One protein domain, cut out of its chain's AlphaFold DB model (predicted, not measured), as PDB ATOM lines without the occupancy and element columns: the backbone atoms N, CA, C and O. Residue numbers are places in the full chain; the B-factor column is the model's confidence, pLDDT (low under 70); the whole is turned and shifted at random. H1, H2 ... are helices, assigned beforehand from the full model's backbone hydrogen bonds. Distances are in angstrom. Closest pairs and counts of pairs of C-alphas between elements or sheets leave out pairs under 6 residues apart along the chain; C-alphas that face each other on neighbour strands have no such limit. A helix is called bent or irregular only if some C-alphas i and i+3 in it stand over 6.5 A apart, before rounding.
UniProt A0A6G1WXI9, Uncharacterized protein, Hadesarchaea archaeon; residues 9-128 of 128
ATOM      1  N   THR A   9      51.209 -39.940 -19.623       77.81
ATOM      2  CA  THR A   9      51.140 -39.522 -18.211       77.81
ATOM      3  C   THR A   9      52.510 -39.676 -17.527       77.81
ATOM      4  O   THR A   9      52.711 -40.624 -16.746       77.81
ATOM      5  N   PRO A  10      53.506 -38.835 -17.872       79.69
ATOM      6  CA  PRO A  10      54.834 -38.871 -17.253       79.69
ATOM      7  C   PRO A  10      54.804 -38.676 -15.724       79.69
ATOM      8  O   PRO A  10      55.592 -39.297 -15.008       79.69
ATOM      9  N   GLY A  11      53.874 -37.876 -15.214       82.25
ATOM     10  CA  GLY A  11      53.624 -37.605 -13.803       82.25
ATOM     11  C   GLY A  11      53.150 -38.824 -13.014       82.25
ATOM     12  O   GLY A  11      53.784 -39.181 -12.023       82.25
ATOM     13  N   ASP A  12      52.117 -39.540 -13.477       83.75
ATOM     14  CA  ASP A  12      51.667 -40.821 -12.893       83.75
ATOM     15  C   ASP A  12      52.802 -41.848 -12.849       83.75
ATOM     16  O   ASP A  12      52.962 -42.580 -11.870       83.75
ATOM     17  N   PHE A  13      53.637 -41.890 -13.890       82.19
ATOM     18  CA  PHE A  13      54.796 -42.775 -13.900       82.19
ATOM     19  C   PHE A  13      55.820 -42.402 -12.820       82.19
ATOM     20  O   PHE A  13      56.255 -43.271 -12.058       82.19
ATOM     21  N   LEU A  14      56.200 -41.123 -12.737       83.81
ATOM     22  CA  LEU A  14      57.147 -40.638 -11.735       83.81
ATOM     23  C   LEU A  14      56.592 -40.820 -10.320       83.81
ATOM     24  O   LEU A  14      57.304 -41.312  -9.446       83.81
ATOM     25  N   ALA A  15      55.315 -40.511 -10.101       84.44
ATOM     26  CA  ALA A  15      54.653 -40.664  -8.813       84.44
ATOM     27  C   ALA A  15      54.717 -42.113  -8.316       84.44
ATOM     28  O   ALA A  15      55.064 -42.350  -7.165       84.44
ATOM     29  N   ARG A  16      54.476 -43.107  -9.182       83.81
ATOM     30  CA  ARG A  16      54.580 -44.528  -8.789       83.81
ATOM     31  C   ARG A  16      56.004 -44.976  -8.514       83.81
ATOM     32  O   ARG A  16      56.221 -45.861  -7.694       83.81
ATOM     33  N   ARG A  17      56.976 -44.394  -9.215       84.12
ATOM     34  CA  ARG A  17      58.390 -44.742  -9.050       84.12
ATOM     35  C   ARG A  17      58.987 -44.152  -7.773       84.12
ATOM     36  O   ARG A  17      59.829 -44.796  -7.156       84.12
ATOM     37  N   PHE A  18      58.581 -42.939  -7.408       83.44
ATOM     38  CA  PHE A  18      59.181 -42.177  -6.311       83.44
ATOM     39  C   PHE A  18      58.329 -42.134  -5.033       83.44
ATOM     40  O   PHE A  18      58.842 -41.735  -3.987       83.44
ATOM     41  N   ASP A  19      57.068 -42.575  -5.078       83.75
ATOM     42  CA  ASP A  19      56.187 -42.690  -3.914       83.75
ATOM     43  C   ASP A  19      55.558 -44.096  -3.842       83.75
ATOM     44  O   ASP A  19      54.588 -44.435  -4.524       83.75
ATOM     45  N   GLY A  20      56.117 -44.942  -2.970       82.38
ATOM     46  CA  GLY A  20      55.620 -46.305  -2.754       82.38
ATOM     47  C   GLY A  20      54.241 -46.369  -2.079       82.38
ATOM     48  O   GLY A  20      53.572 -47.402  -2.149       82.38
ATOM     49  N   GLY A  21      53.793 -45.288  -1.433       82.94
ATOM     50  CA  GLY A  21      52.428 -45.165  -0.924       82.94
ATOM     51  C   GLY A  21      51.430 -44.958  -2.059       82.94
ATOM     52  O   GLY A  21      50.371 -45.588  -2.073       82.94
ATOM     53  N   TYR A  22      51.807 -44.157  -3.055       84.62
ATOM     54  CA  TYR A  22      51.016 -43.953  -4.265       84.62
ATOM     55  C   TYR A  22      50.886 -45.219  -5.122       84.62
ATOM     56  O   TYR A  22      49.786 -45.543  -5.572       84.62
ATOM     57  N   ASP A  23      51.959 -45.992  -5.301       85.62
ATOM     58  CA  ASP A  23      51.870 -47.245  -6.063       85.62
ATOM     59  C   ASP A  23      50.926 -48.263  -5.393       85.62
ATOM     60  O   ASP A  23      50.034 -48.832  -6.034       85.62
ATOM     61  N   LYS A  24      51.020 -48.401  -4.060       85.50
ATOM     62  CA  LYS A  24      50.080 -49.210  -3.265       85.50
ATOM     63  C   LYS A  24      48.645 -48.700  -3.377       85.50
ATOM     64  O   LYS A  24      47.729 -49.517  -3.499       85.50
ATOM     65  N   PHE A  25      48.440 -47.383  -3.354       86.38
ATOM     66  CA  PHE A  25      47.128 -46.768  -3.557       86.38
ATOM     67  C   PHE A  25      46.539 -47.160  -4.914       86.38
ATOM     68  O   PHE A  25      45.422 -47.668  -4.963       86.38
ATOM     69  N   ILE A  26      47.301 -47.029  -6.003       85.06
ATOM     70  CA  ILE A  26      46.827 -47.378  -7.344       85.06
ATOM     71  C   ILE A  26      46.514 -48.871  -7.478       85.06
ATOM     72  O   ILE A  26      45.487 -49.228  -8.062       85.06
ATOM     73  N   CYS A  27      47.359 -49.752  -6.942       85.81
ATOM     74  CA  CYS A  27      47.103 -51.193  -6.964       85.81
ATOM     75  C   CYS A  27      45.827 -51.558  -6.190       85.81
ATOM     76  O   CYS A  27      44.977 -52.285  -6.709       85.81
ATOM     77  N   ARG A  28      45.636 -51.001  -4.986       85.94
ATOM     78  CA  ARG A  28      44.411 -51.215  -4.198       85.94
ATOM     79  C   ARG A  28      43.180 -50.630  -4.885       85.94
ATOM     80  O   ARG A  28      42.139 -51.280  -4.910       85.94
ATOM     81  N   MET A  29      43.303 -49.439  -5.471       85.31
ATOM     82  CA  MET A  29      42.228 -48.774  -6.204       85.31
ATOM     83  C   MET A  29      41.762 -49.621  -7.393       85.31
ATOM     84  O   MET A  29      40.565 -49.845  -7.542       85.31
ATOM     85  N   LYS A  30      42.687 -50.158  -8.201       84.69
ATOM     86  CA  LYS A  30      42.350 -51.043  -9.330       84.69
ATOM     87  C   LYS A  30      41.652 -52.320  -8.882       84.69
ATOM     88  O   LYS A  30      40.606 -52.646  -9.426       84.69
ATOM     89  N   CYS A  31      42.171 -52.976  -7.846       85.56
ATOM     90  CA  CYS A  31      41.547 -54.174  -7.291       85.56
ATOM     91  C   CYS A  31      40.114 -53.895  -6.794       85.56
ATOM     92  O   CYS A  31      39.214 -54.702  -7.000       85.56
ATOM     93  N   GLN A  32      39.866 -52.734  -6.176       84.00
ATOM     94  CA  GLN A  32      38.521 -52.333  -5.740       84.00
ATOM     95  C   GLN A  32      37.580 -52.018  -6.914       84.00
ATOM     96  O   GLN A  32      36.394 -52.337  -6.852       84.00
ATOM     97  N   ILE A  33      38.097 -51.423  -7.993       84.50
ATOM     98  CA  ILE A  33      37.329 -51.177  -9.221       84.50
ATOM     99  C   ILE A  33      36.934 -52.504  -9.882       84.50
ATOM    100  O   ILE A  33      35.770 -52.677 -10.237       84.50
ATOM    101  N   GLU A  34      37.861 -53.461  -9.983       85.62
ATOM    102  CA  GLU A  34      37.601 -54.809 -10.518       85.62
ATOM    103  C   GLU A  34      36.589 -55.587  -9.668       85.62
ATOM    104  O   GLU A  34      35.764 -56.321 -10.203       85.62
ATOM    105  N   LYS A  35      36.570 -55.353  -8.350       86.25
ATOM    106  CA  LYS A  35      35.546 -55.876  -7.426       86.25
ATOM    107  C   LYS A  35      34.178 -55.187  -7.548       86.25
ATOM    108  O   LYS A  35      33.285 -55.461  -6.753       86.25
ATOM    109  N   GLY A  36      33.996 -54.299  -8.527       83.06
ATOM    110  CA  GLY A  36      32.708 -53.685  -8.849       83.06
ATOM    111  C   GLY A  36      32.431 -52.358  -8.142       83.06
ATOM    112  O   GLY A  36      31.300 -51.870  -8.186       83.06
ATOM    113  N   ASN A  37      33.429 -51.730  -7.510       81.94
ATOM    114  CA  ASN A  37      33.226 -50.450  -6.838       81.94
ATOM    115  C   ASN A  37      33.144 -49.284  -7.844       81.94
ATOM    116  O   ASN A  37      34.117 -48.575  -8.115       81.94
ATOM    117  N   ARG A  38      31.941 -49.078  -8.401       79.12
ATOM    118  CA  ARG A  38      31.647 -48.059  -9.427       79.12
ATOM    119  C   ARG A  38      31.995 -46.636  -8.988       79.12
ATOM    120  O   ARG A  38      32.397 -45.829  -9.818       79.12
ATOM    121  N   ARG A  39      31.892 -46.327  -7.691       81.88
ATOM    122  CA  ARG A  39      32.196 -44.990  -7.161       81.88
ATOM    123  C   ARG A  39      33.673 -44.628  -7.356       81.88
ATOM    124  O   ARG A  39      33.981 -43.536  -7.818       81.88
ATOM    125  N   LEU A  40      34.577 -45.568  -7.079       79.06
ATOM    126  CA  LEU A  40      36.018 -45.410  -7.317       79.06
ATOM    127  C   LEU A  40      36.358 -45.312  -8.806       79.06
ATOM    128  O   LEU A  40      37.233 -44.533  -9.181       79.06
ATOM    129  N   ALA A  41      35.647 -46.058  -9.655       78.44
ATOM    130  CA  ALA A  41      35.826 -45.976 -11.101       78.44
ATOM    131  C   ALA A  41      35.498 -44.567 -11.623       78.44
ATOM    132  O   ALA A  41      36.303 -43.997 -12.361       78.44
ATOM    133  N   ILE A  42      34.379 -43.986 -11.169       78.94
ATOM    134  CA  ILE A  42      33.961 -42.621 -11.519       78.94
ATOM    135  C   ILE A  42      35.001 -41.599 -11.062       78.94
ATOM    136  O   ILE A  42      35.418 -40.777 -11.871       78.94
ATOM    137  N   TYR A  43      35.480 -41.670  -9.816       77.62
ATOM    138  CA  TYR A  43      36.507 -40.736  -9.340       77.62
ATOM    139  C   TYR A  43      37.816 -40.839 -10.135       77.62
ATOM    140  O   TYR A  43      38.406 -39.816 -10.472       77.62
ATOM    141  N   SER A  44      38.234 -42.053 -10.518       75.88
ATOM    142  CA  SER A  44      39.418 -42.228 -11.373       75.88
ATOM    143  C   SER A  44      39.230 -41.638 -12.775       75.88
ATOM    144  O   SER A  44      40.185 -41.170 -13.394       75.88
ATOM    145  N   LEU A  45      37.994 -41.663 -13.282       78.50
ATOM    146  CA  LEU A  45      37.642 -41.123 -14.588       78.50
ATOM    147  C   LEU A  45      37.571 -39.594 -14.538       78.50
ATOM    148  O   LEU A  45      38.081 -38.941 -15.442       78.50
ATOM    149  N   LEU A  46      37.042 -39.038 -13.444       78.19
ATOM    150  CA  LEU A  46      37.030 -37.602 -13.173       78.19
ATOM    151  C   LEU A  46      38.456 -37.036 -13.099       78.19
ATOM    152  O   LEU A  46      38.757 -36.060 -13.773       78.19
ATOM    153  N   ALA A  47      39.361 -37.716 -12.385       74.62
ATOM    154  CA  ALA A  47      40.767 -37.312 -12.294       74.62
ATOM    155  C   ALA A  47      41.474 -37.300 -13.666       74.62
ATOM    156  O   ALA A  47      42.334 -36.469 -13.935       74.62
ATOM    157  N   ARG A  48      41.100 -38.202 -14.586       74.00
ATOM    158  CA  ARG A  48      41.593 -38.147 -15.976       74.00
ATOM    159  C   ARG A  48      40.945 -37.032 -16.788       74.00
ATOM    160  O   ARG A  48      41.598 -36.480 -17.670       74.00
ATOM    161  N   ALA A  49      39.680 -36.719 -16.522       79.88
ATOM    162  CA  ALA A  49      38.986 -35.619 -17.178       79.88
ATOM    163  C   ALA A  49      39.626 -34.264 -16.834       79.88
ATOM    164  O   ALA A  49      39.667 -33.393 -17.694       79.88
ATOM    165  N   GLU A  50      40.208 -34.108 -15.642       79.31
ATOM    166  CA  GLU A  50      40.967 -32.905 -15.265       79.31
ATOM    167  C   GLU A  50      42.182 -32.669 -16.179       79.31
ATOM    168  O   GLU A  50      42.425 -31.538 -16.596       79.31
ATOM    169  N   CYS A  51      42.895 -33.725 -16.592       78.88
ATOM    170  CA  CYS A  51      43.996 -33.605 -17.560       78.88
ATOM    171  C   CYS A  51      43.500 -33.163 -18.949       78.88
ATOM    172  O   CYS A  51      44.123 -32.324 -19.598       78.88
ATOM    173  N   TRP A  52      42.351 -33.682 -19.396       81.44
ATOM    174  CA  TRP A  52      41.709 -33.232 -20.637       81.44
ATOM    175  C   TRP A  52      41.237 -31.781 -20.549       81.44
ATOM    176  O   TRP A  52      41.353 -31.031 -21.515       81.44
ATOM    177  N   LEU A  53      40.736 -31.363 -19.389       84.06
ATOM    178  CA  LEU A  53      40.346 -29.982 -19.153       84.06
ATOM    179  C   LEU A  53      41.570 -29.060 -19.207       84.06
ATOM    180  O   LEU A  53      41.512 -28.031 -19.874       84.06
ATOM    181  N   ALA A  54      42.697 -29.454 -18.607       84.69
ATOM    182  CA  ALA A  54      43.957 -28.713 -18.698       84.69
ATOM    183  C   ALA A  54      44.421 -28.533 -20.155       84.69
ATOM    184  O   ALA A  54      44.836 -27.439 -20.537       84.69
ATOM    185  N   PHE A  55      44.272 -29.565 -20.991       85.31
ATOM    186  CA  PHE A  55      44.519 -29.472 -22.430       85.31
ATOM    187  C   PHE A  55      43.620 -28.435 -23.120       85.31
ATOM    188  O   PHE A  55      44.118 -27.570 -23.837       85.31
ATOM    189  N   VAL A  56      42.303 -28.486 -22.882       85.12
ATOM    190  CA  VAL A  56      41.340 -27.536 -23.472       85.12
ATOM    191  C   VAL A  56      41.634 -26.105 -23.024       85.12
ATOM    192  O   VAL A  56      41.580 -25.187 -23.842       85.12
ATOM    193  N   VAL A  57      41.989 -25.911 -21.752       85.38
ATOM    194  CA  VAL A  57      42.381 -24.606 -21.203       85.38
ATOM    195  C   VAL A  57      43.663 -24.106 -21.866       85.38
ATOM    196  O   VAL A  57      43.704 -22.946 -22.261       85.38
ATOM    197  N   GLY A  58      44.673 -24.960 -22.059       83.50
ATOM    198  CA  GLY A  58      45.900 -24.606 -22.785       83.50
ATOM    199  C   GLY A  58      45.634 -24.188 -24.225       83.50
ATOM    200  O   GLY A  58      46.059 -23.111 -24.645       83.50
ATOM    201  N   ALA A  59      44.858 -24.989 -24.955       84.06
ATOM    202  CA  ALA A  59      44.479 -24.689 -26.331       84.06
ATOM    203  C   ALA A  59      43.699 -23.372 -26.426       84.06
ATOM    204  O   ALA A  59      44.071 -22.491 -27.195       84.06
ATOM    205  N   SER A  60      42.687 -23.186 -25.579       83.62
ATOM    206  CA  SER A  60      41.883 -21.958 -25.540       83.62
ATOM    207  C   SER A  60      42.727 -20.738 -25.173       83.62
ATOM    208  O   SER A  60      42.624 -19.697 -25.811       83.62
ATOM    209  N   ALA A  61      43.592 -20.855 -24.165       84.00
ATOM    210  CA  ALA A  61      44.410 -19.741 -23.710       84.00
ATOM    211  C   ALA A  61      45.396 -19.279 -24.790       84.00
ATOM    212  O   ALA A  61      45.563 -18.076 -24.974       84.00
ATOM    213  N   SER A  62      45.972 -20.207 -25.559       81.88
ATOM    214  CA  SER A  62      46.767 -19.847 -26.738       81.88
ATOM    215  C   SER A  62      45.921 -19.262 -27.875       81.88
ATOM    216  O   SER A  62      46.317 -18.255 -28.455       81.88
ATOM    217  N   TYR A  63      44.733 -19.821 -28.139       74.31
ATOM    218  CA  TYR A  63      43.840 -19.372 -29.208       74.31
ATOM    219  C   TYR A  63      43.387 -17.916 -29.029       74.31
ATOM    220  O   TYR A  63      43.367 -17.138 -29.978       74.31
ATOM    221  N   PHE A  64      43.070 -17.527 -27.793       77.88
ATOM    222  CA  PHE A  64      42.641 -16.168 -27.449       77.88
ATOM    223  C   PHE A  64      43.799 -15.239 -27.031       77.88
ATOM    224  O   PHE A  64      43.556 -14.102 -26.631       77.88
ATOM    225  N   GLY A  65      45.055 -15.699 -27.091       72.75
ATOM    226  CA  GLY A  65      46.231 -14.894 -26.737       72.75
ATOM    227  C   GLY A  65      46.375 -14.573 -25.242       72.75
ATOM    228  O   GLY A  65      47.076 -13.632 -24.868       72.75
ATOM    229  N   PHE A  66      45.743 -15.345 -24.354       77.38
ATOM    230  CA  PHE A  66      45.778 -15.135 -22.905       77.38
ATOM    231  C   PHE A  66      47.068 -15.665 -22.264       77.38
ATOM    232  O   PHE A  66      47.065 -16.618 -21.483       77.38
ATOM    233  N   ILE A  67      48.185 -14.988 -22.532       73.19
ATOM    234  CA  ILE A  67      49.505 -15.297 -21.949       73.19
ATOM    235  C   ILE A  67      49.473 -15.264 -20.413       73.19
ATOM    236  O   ILE A  67      50.190 -16.025 -19.767       73.19
ATOM    237  N   ILE A  68      48.588 -14.456 -19.818       76.38
ATOM    238  CA  ILE A  68      48.418 -14.351 -18.362       76.38
ATOM    239  C   ILE A  68      47.994 -15.669 -17.693       76.38
ATOM    240  O   ILE A  68      48.222 -15.841 -16.500       76.38
ATOM    241  N   VAL A  69      47.438 -16.628 -18.441       76.69
ATOM    242  CA  VAL A  69      47.030 -17.942 -17.912       76.69
ATOM    243  C   VAL A  69      48.241 -18.790 -17.507       76.69
ATOM    244  O   VAL A  69      48.159 -19.539 -16.535       76.69
ATOM    245  N   ILE A  70      49.387 -18.632 -18.179       75.81
ATOM    246  CA  ILE A  70      50.620 -19.379 -17.881       75.81
ATOM    247  C   ILE A  70      51.146 -19.089 -16.461       75.81
ATOM    248  O   ILE A  70      51.276 -20.037 -15.682       75.81
ATOM    249  N   PRO A  71      51.436 -17.829 -16.066       78.50
ATOM    250  CA  PRO A  71      51.900 -17.543 -14.711       78.50
ATOM    251  C   PRO A  71      50.838 -17.883 -13.661       78.50
ATOM    252  O   PRO A  71      51.185 -18.338 -12.577       78.50
ATOM    253  N   LEU A  72      49.548 -17.744 -13.985       79.94
ATOM    254  CA  LEU A  72      48.451 -18.075 -13.074       79.94
ATOM    255  C   LEU A  72      48.431 -19.573 -12.734       79.94
ATOM    256  O   LEU A  72      48.343 -19.940 -11.564       79.94
ATOM    257  N   ILE A  73      48.606 -20.435 -13.739       80.12
ATOM    258  CA  ILE A  73      48.739 -21.884 -13.543       80.12
ATOM    259  C   ILE A  73      50.003 -22.214 -12.748       80.12
ATOM    260  O   ILE A  73      49.930 -22.991 -11.799       80.12
ATOM    261  N   LEU A  74      51.145 -21.601 -13.071       78.69
ATOM    262  CA  LEU A  74      52.403 -21.841 -12.354       78.69
ATOM    263  C   LEU A  74      52.340 -21.408 -10.881       78.69
ATOM    264  O   LEU A  74      52.920 -22.077 -10.030       78.69
ATOM    265  N   CYS A  75      51.622 -20.328 -10.563       80.75
ATOM    266  CA  CYS A  75      51.428 -19.860  -9.189       80.75
ATOM    267  C   CYS A  75      50.420 -20.710  -8.403       80.75
ATOM    268  O   CYS A  75      50.605 -20.920  -7.205       80.75
ATOM    269  N   LEU A  76      49.359 -21.204  -9.050       79.38
ATOM    270  CA  LEU A  76      48.352 -22.053  -8.402       79.38
ATOM    271  C   LEU A  76      48.804 -23.511  -8.261       79.38
ATOM    272  O   LEU A  76      48.359 -24.207  -7.351       79.38
ATOM    273  N   TYR A  77      49.713 -23.968  -9.117       76.69
ATOM    274  CA  TYR A  77      50.189 -25.347  -9.154       76.69
ATOM    275  C   TYR A  77      50.713 -25.884  -7.804       76.69
ATOM    276  O   TYR A  77      50.266 -26.953  -7.381       76.69
ATOM    277  N   PRO A  78      51.586 -25.171  -7.061       75.00
ATOM    278  CA  PRO A  78      52.066 -25.637  -5.760       75.00
ATOM    279  C   PRO A  78      50.949 -25.706  -4.715       75.00
ATOM    280  O   PRO A  78      50.976 -26.583  -3.856       75.00
ATOM    281  N   LEU A  79      49.968 -24.800  -4.792       79.31
ATOM    282  CA  LEU A  79      48.837 -24.747  -3.863       79.31
ATOM    283  C   LEU A  79      47.902 -25.944  -4.067       79.31
ATOM    284  O   LEU A  79      47.499 -26.581  -3.095       79.31
ATOM    285  N   ILE A  80      47.617 -26.288  -5.325       77.00
ATOM    286  CA  ILE A  80      46.812 -27.462  -5.688       77.00
ATOM    287  C   ILE A  80      47.526 -28.743  -5.233       77.00
ATOM    288  O   ILE A  80      46.947 -29.548  -4.502       77.00
ATOM    289  N   ALA A  81      48.823 -28.868  -5.531       77.88
ATOM    290  CA  ALA A  81      49.627 -30.023  -5.129       77.88
ATOM    291  C   ALA A  81      49.729 -30.211  -3.600       77.88
ATOM    292  O   ALA A  81      49.930 -31.321  -3.099       77.88
ATOM    293  N   PHE A  82      49.596 -29.132  -2.826       79.06
ATOM    294  CA  PHE A  82      49.565 -29.215  -1.367       79.06
ATOM    295  C   PHE A  82      48.198 -29.676  -0.836       79.06
ATOM    296  O   PHE A  82      48.121 -30.361   0.185       79.06
ATOM    297  N   GLY A  83      47.115 -29.322  -1.533       77.38
ATOM    298  CA  GLY A  83      45.740 -29.639  -1.148       77.38
ATOM    299  C   GLY A  83      45.289 -31.058  -1.503       77.38
ATOM    300  O   GLY A  83      44.521 -31.661  -0.744       77.38
ATOM    301  N   ASP A  84      45.773 -31.630  -2.608       79.94
ATOM    302  CA  ASP A  84      45.254 -32.914  -3.100       79.94
ATOM    303  C   ASP A  84      45.380 -34.067  -2.107       79.94
ATOM    304  O   ASP A  84      44.408 -34.805  -1.961       79.94
ATOM    305  N   PRO A  85      46.490 -34.262  -1.363       78.38
ATOM    306  CA  PRO A  85      46.586 -35.397  -0.448       78.38
ATOM    307  C   PRO A  85      45.505 -35.367   0.640       78.38
ATOM    308  O   PRO A  85      45.038 -36.421   1.083       78.38
ATOM    309  N   HIS A  86      45.063 -34.175   1.052       81.06
ATOM    310  CA  HIS A  86      43.950 -34.015   1.988       81.06
ATOM    311  C   HIS A  86      42.612 -34.371   1.339       81.06
ATOM    312  O   HIS A  86      41.829 -35.130   1.920       81.06
ATOM    313  N   ILE A  87      42.368 -33.877   0.124       80.50
ATOM    314  CA  ILE A  87      41.159 -34.191  -0.649       80.50
ATOM    315  C   ILE A  87      41.088 -35.695  -0.915       80.50
ATOM    316  O   ILE A  87      40.049 -36.321  -0.724       80.50
ATOM    317  N   TRP A  88      42.208 -36.313  -1.264       80.75
ATOM    318  CA  TRP A  88      42.294 -37.732  -1.564       80.75
ATOM    319  C   TRP A  88      42.016 -38.599  -0.345       80.75
ATOM    320  O   TRP A  88      41.298 -39.588  -0.455       80.75
ATOM    321  N   ARG A  89      42.503 -38.215   0.838       83.19
ATOM    322  CA  ARG A  89      42.134 -38.893   2.090       83.19
ATOM    323  C   ARG A  89      40.645 -38.751   2.396       83.19
ATOM    324  O   ARG A  89      40.048 -39.691   2.904       83.19
ATOM    325  N   LYS A  90      40.025 -37.620   2.048       83.19
ATOM    326  CA  LYS A  90      38.579 -37.409   2.220       83.19
ATOM    327  C   LYS A  90      37.740 -38.223   1.227       83.19
ATOM    328  O   LYS A  90      36.694 -38.740   1.602       83.19
ATOM    329  N   VAL A  91      38.187 -38.345  -0.024       80.50
ATOM    330  CA  VAL A  91      37.449 -39.006  -1.117       80.50
ATOM    331  C   VAL A  91      37.677 -40.518  -1.138       80.50
ATOM    332  O   VAL A  91      36.727 -41.288  -1.266       80.50
ATOM    333  N   TYR A  92      38.929 -40.953  -0.998       78.12
ATOM    334  CA  TYR A  92      39.338 -42.356  -1.093       78.12
ATOM    335  C   TYR A  92      39.536 -43.023   0.278       78.12
ATOM    336  O   TYR A  92      39.745 -44.237   0.348       78.12
ATOM    337  N   GLY A  93      39.455 -42.260   1.372       82.56
ATOM    338  CA  GLY A  93      39.525 -42.781   2.735       82.56
ATOM    339  C   GLY A  93      40.844 -43.496   3.026       82.56
ATOM    340  O   GLY A  93      41.931 -43.029   2.677       82.56
ATOM    341  N   GLU A  94      40.735 -44.680   3.629       79.25
ATOM    342  CA  GLU A  94      41.866 -45.549   3.981       79.25
ATOM    343  C   GLU A  94      42.710 -45.986   2.767       79.25
ATOM    344  O   GLU A  94      43.871 -46.357   2.932       79.25
ATOM    345  N   LEU A  95      42.182 -45.916   1.535       76.69
ATOM    346  CA  LEU A  95      42.953 -46.258   0.335       76.69
ATOM    347  C   LEU A  95      44.102 -45.274   0.106       76.69
ATOM    348  O   LEU A  95      45.195 -45.701  -0.259       76.69
ATOM    349  N   ALA A  96      43.876 -43.983   0.358       79.12
ATOM    350  CA  ALA A  96      44.874 -42.925   0.178       79.12
ATOM    351  C   ALA A  96      45.768 -42.717   1.418       79.12
ATOM    352  O   ALA A  96      46.603 -41.805   1.451       79.12
ATOM    353  N   LYS A  97      45.615 -43.550   2.456       73.56
ATOM    354  CA  LYS A  97      46.398 -43.471   3.692       73.56
ATOM    355  C   LYS A  97      47.827 -43.933   3.414       73.56
ATOM    356  O   LYS A  97      48.114 -45.124   3.334       73.56
ATOM    357  N   GLY A  98      48.708 -42.960   3.205       75.88
ATOM    358  CA  GLY A  98      50.105 -43.176   2.826       75.88
ATOM    359  C   GLY A  98      50.525 -42.483   1.531       75.88
ATOM    360  O   GLY A  98      51.712 -42.491   1.233       75.88
ATOM    361  N   VAL A  99      49.604 -41.851   0.791       80.62
ATOM    362  CA  VAL A  99      49.974 -40.997  -0.349       80.62
ATOM    363  C   VAL A  99      50.607 -39.707   0.180       80.62
ATOM    364  O   VAL A  99      49.997 -38.990   0.987       80.62
ATOM    365  N   GLY A 100      51.846 -39.443  -0.238       80.31
ATOM    366  CA  GLY A 100      52.595 -38.250   0.134       80.31
ATOM    367  C   GLY A 100      52.343 -37.066  -0.801       80.31
ATOM    368  O   GLY A 100      51.860 -37.213  -1.922       80.31
ATOM    369  N   TYR A 101      52.748 -35.874  -0.357       80.38
ATOM    370  CA  TYR A 101      52.717 -34.651  -1.173       80.38
ATOM    371  C   TYR A 101      53.563 -34.769  -2.447       80.38
ATOM    372  O   TYR A 101      53.232 -34.180  -3.469       80.38
ATOM    373  N   LYS A 102      54.629 -35.583  -2.413       80.81
ATOM    374  CA  LYS A 102      55.474 -35.855  -3.583       80.81
ATOM    375  C   LYS A 102      54.682 -36.501  -4.719       80.81
ATOM    376  O   LYS A 102      54.860 -36.102  -5.863       80.81
ATOM    377  N   ALA A 103      53.795 -37.451  -4.418       81.81
ATOM    378  CA  ALA A 103      52.946 -38.065  -5.433       81.81
ATOM    379  C   ALA A 103      51.984 -37.054  -6.061       81.81
ATOM    380  O   ALA A 103      51.908 -36.989  -7.281       81.81
ATOM    381  N   SER A 104      51.298 -36.238  -5.252       81.69
ATOM    382  CA  SER A 104      50.394 -35.202  -5.775       81.69
ATOM    383  C   SER A 104      51.136 -34.170  -6.628       81.69
ATOM    384  O   SER A 104      50.684 -33.838  -7.721       81.69
ATOM    385  N   PHE A 105      52.313 -33.721  -6.186       83.62
ATOM    386  CA  PHE A 105      53.144 -32.823  -6.980       83.62
ATOM    387  C   PHE A 105      53.517 -33.448  -8.328       83.62
ATOM    388  O   PHE A 105      53.362 -32.821  -9.366       83.62
ATOM    389  N   LEU A 106      53.966 -34.704  -8.331       84.31
ATOM    390  CA  LEU A 106      54.338 -35.396  -9.565       84.31
ATOM    391  C   LEU A 106      53.138 -35.647 -10.482       84.31
ATOM    392  O   LEU A 106      53.296 -35.610 -11.692       84.31
ATOM    393  N   LEU A 107      51.943 -35.856  -9.939       82.06
ATOM    394  CA  LEU A 107      50.732 -36.055 -10.735       82.06
ATOM    395  C   LEU A 107      50.208 -34.781 -11.370       82.06
ATOM    396  O   LEU A 107      49.783 -34.811 -12.518       82.06
ATOM    397  N   ASN A 108      50.273 -33.655 -10.666       83.12
ATOM    398  CA  ASN A 108      49.901 -32.380 -11.266       83.12
ATOM    399  C   ASN A 108      50.828 -32.017 -12.438       83.12
ATOM    400  O   ASN A 108      50.431 -31.265 -13.327       83.12
ATOM    401  N   LEU A 109      52.038 -32.583 -12.492       83.06
ATOM    402  CA  LEU A 109      52.934 -32.449 -13.638       83.06
ATOM    403  C   LEU A 109      52.294 -32.990 -14.927       83.06
ATOM    404  O   LEU A 109      52.538 -32.433 -15.994       83.06
ATOM    405  N   ASP A 110      51.413 -33.996 -14.839       83.94
ATOM    406  CA  ASP A 110      50.615 -34.437 -15.989       83.94
ATOM    407  C   ASP A 110      49.664 -33.339 -16.464       83.94
ATOM    408  O   ASP A 110      49.575 -33.094 -17.663       83.94
ATOM    409  N   MET A 111      48.994 -32.623 -15.556       83.19
ATOM    410  CA  MET A 111      48.125 -31.508 -15.950       83.19
ATOM    411  C   MET A 111      48.916 -30.390 -16.635       83.19
ATOM    412  O   MET A 111      48.473 -29.880 -17.662       83.19
ATOM    413  N   LEU A 112      50.103 -30.045 -16.121       85.25
ATOM    414  CA  LEU A 112      50.992 -29.076 -16.773       85.25
ATOM    415  C   LEU A 112      51.447 -29.555 -18.154       85.25
ATOM    416  O   LEU A 112      51.485 -28.770 -19.098       85.25
ATOM    417  N   TYR A 113      51.770 -30.840 -18.281       86.38
ATOM    418  CA  TYR A 113      52.165 -31.446 -19.546       86.38
ATOM    419  C   TYR A 113      51.029 -31.383 -20.578       86.38
ATOM    420  O   TYR A 113      51.240 -30.921 -21.698       86.38
ATOM    421  N   TRP A 114      49.806 -31.754 -20.192       86.00
ATOM    422  CA  TRP A 114      48.626 -31.663 -21.056       86.00
ATOM    423  C   TRP A 114      48.264 -30.220 -21.415       86.00
ATOM    424  O   TRP A 114      47.934 -29.951 -22.571       86.00
ATOM    425  N   PHE A 115      48.384 -29.286 -20.470       86.69
ATOM    426  CA  PHE A 115      48.228 -27.857 -20.735       86.69
ATOM    427  C   PHE A 115      49.248 -27.360 -21.763       86.69
ATOM    428  O   PHE A 115      48.868 -26.702 -22.726       86.69
ATOM    429  N   ALA A 116      50.528 -27.707 -21.599       86.12
ATOM    430  CA  ALA A 116      51.586 -27.302 -22.519       86.12
ATOM    431  C   ALA A 116      51.365 -27.865 -23.930       86.12
ATOM    432  O   ALA A 116      51.514 -27.133 -24.906       86.12
ATOM    433  N   ILE A 117      50.948 -29.132 -24.053       87.06
ATOM    434  CA  ILE A 117      50.575 -29.715 -25.352       87.06
ATOM    435  C   ILE A 117      49.402 -28.945 -25.963       87.06
ATOM    436  O   ILE A 117      49.473 -28.560 -27.128       87.06
ATOM    437  N   GLY A 118      48.338 -28.703 -25.191       85.38
ATOM    438  CA  GLY A 118      47.173 -27.950 -25.655       85.38
ATOM    439  C   GLY A 118      47.553 -26.555 -26.140       85.38
ATOM    440  O   GLY A 118      47.157 -26.157 -27.231       85.38
ATOM    441  N   TRP A 119      48.394 -25.858 -25.377       85.31
ATOM    442  CA  TRP A 119      48.931 -24.548 -25.732       85.31
ATOM    443  C   TRP A 119      49.706 -24.581 -27.049       85.31
ATOM    444  O   TRP A 119      49.446 -23.774 -27.935       85.31
ATOM    445  N   VAL A 120      50.644 -25.520 -27.214       86.31
ATOM    446  CA  VAL A 120      51.431 -25.648 -28.453       86.31
ATOM    447  C   VAL A 120      50.523 -25.919 -29.652       86.31
ATOM    448  O   VAL A 120      50.695 -25.294 -30.696       86.31
ATOM    449  N   ILE A 121      49.534 -26.805 -29.509       86.69
ATOM    450  CA  ILE A 121      48.576 -27.098 -30.583       86.69
ATOM    451  C   ILE A 121      47.747 -25.863 -30.931       86.69
ATOM    452  O   ILE A 121      47.584 -25.565 -32.110       86.69
ATOM    453  N   GLY A 122      47.240 -25.126 -29.944       83.88
ATOM    454  CA  GLY A 122      46.460 -23.922 -30.224       83.88
ATOM    455  C   GLY A 122      47.298 -22.811 -30.867       83.88
ATOM    456  O   GLY A 122      46.822 -22.179 -31.805       83.88
ATOM    457  N   VAL A 123      48.572 -22.646 -30.484       83.38
ATOM    458  CA  VAL A 123      49.511 -21.758 -31.201       83.38
ATOM    459  C   VAL A 123      49.684 -22.195 -32.658       83.38
ATOM    460  O   VAL A 123      49.618 -21.353 -33.548       83.38
ATOM    461  N   LEU A 124      49.876 -23.493 -32.918       85.56
ATOM    462  CA  LEU A 124      50.014 -24.018 -34.283       85.56
ATOM    463  C   LEU A 124      48.745 -23.826 -35.123       85.56
ATOM    464  O   LEU A 124      48.851 -23.644 -36.328       85.56
ATOM    465  N   LEU A 125      47.563 -23.860 -34.501       80.50
ATOM    466  CA  LEU A 125      46.279 -23.646 -35.176       80.50
ATOM    467  C   LEU A 125      45.971 -22.170 -35.456       80.50
ATOM    468  O   LEU A 125      45.212 -21.891 -36.375       80.50
ATOM    469  N   VAL A 126      46.506 -21.239 -34.661       72.62
ATOM    470  CA  VAL A 126      46.346 -19.787 -34.883       72.62
ATOM    471  C   VAL A 126      47.442 -19.218 -35.785       72.62
ATOM    472  O   VAL A 126      47.215 -18.232 -36.480       72.62
ATOM    473  N   GLY A 127      48.638 -19.809 -35.754       60.84
ATOM    474  CA  GLY A 127      49.782 -19.406 -36.575       60.84
ATOM    475  C   GLY A 127      49.832 -20.021 -37.979       60.84
ATOM    476  O   GLY A 127      50.766 -19.701 -38.714       60.84
ATOM    477  N   ALA A 128      48.884 -20.897 -38.334       51.28
ATOM    478  CA  ALA A 128      48.679 -21.460 -39.673       51.28
ATOM    479  C   ALA A 128      47.486 -20.784 -40.362       51.28
ATOM    480  O   ALA A 128      47.565 -20.593 -41.596       51.28
TER     481      ALA A 128
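What this domain is: This is residues 9 to 128 of the 128 residues of an uncharacterized protein of Hadesarchaea archaeon (UniProt A0A6G1WXI9). Three long helices, H3, H4 and H5, make an elongated up-and-down bundle, each running against the one before it in the chain; H4 is kinked near residue 90, and H5 crosses slantwise and packs on both H3 and H4. H2 lies across one end, touching H3 and H4, and short H1 folds back along H5. The printed part has 120 residues and is all helix, H1 to H5 in chain order, with no named strand. It is only just compact, close to loose, with a radius of gyration of the C-alphas of 15.8 A and spans of 48 by 27 by 23 A.

How they stand to each other: Start at H4, residues 69 to 96; it has a kink of 74 degrees near residue 90 and is irregular, C-alphas 91 and 94 being 9.4 A apart. It forms a helical hairpin with H5, residues 101 to 126, closest at the C-alphas of Ala 81 and Phe 105, 4.9 A. H5 touches H3, residues 38 to 63, at a steep tilt of 41 degrees, closest at C-alphas Gly 58 and Trp 119, 4.2 A. H3 and H4 are close but not clearly touching, closest at C-alphas Ala 61 and Val 69, 6.6 A. H2, residues 20 to 34, touches H4, closest at C-alphas Phe 25 and Leu 95, 5.7 A, and H3, closest at C-alphas Ile 33 and Ala 41, 5.7 A. H1, residues 10 to 18, touches H5, closest at C-alphas Gly 11 and Leu 107, 4.5 A; it touches H2 only at the corner, closest at C-alphas Arg 16 and Asp 23, 4.7 A. Every O i to N i+4 pair is within hydrogen-bond range in H1 and H2, against 21 of 22 in H3, 17 of 24 in H4 and 20 of 22 in H5.

Where its parts are: Find C-alpha 69 at (47.030, -17.942, -17.912); H4 runs 30.9 A from there to C-alpha 96. H5 runs 37.4 A to C-alpha 126 at (46.346, -19.787, -34.883), and H3 36.9 A. H2 spans 21.4 A and H1 12.2 A, from C-alpha 10 at (54.834, -38.871, -17.253).

The domain as a whole: The C-alphas of Glu 94 and Ala 128, the two farthest apart, are 50.3 A apart. The printed part has no cut, and its four links are tight. Mean pLDDT of the printed part is 81.0; residues 127 to 128 are under 70.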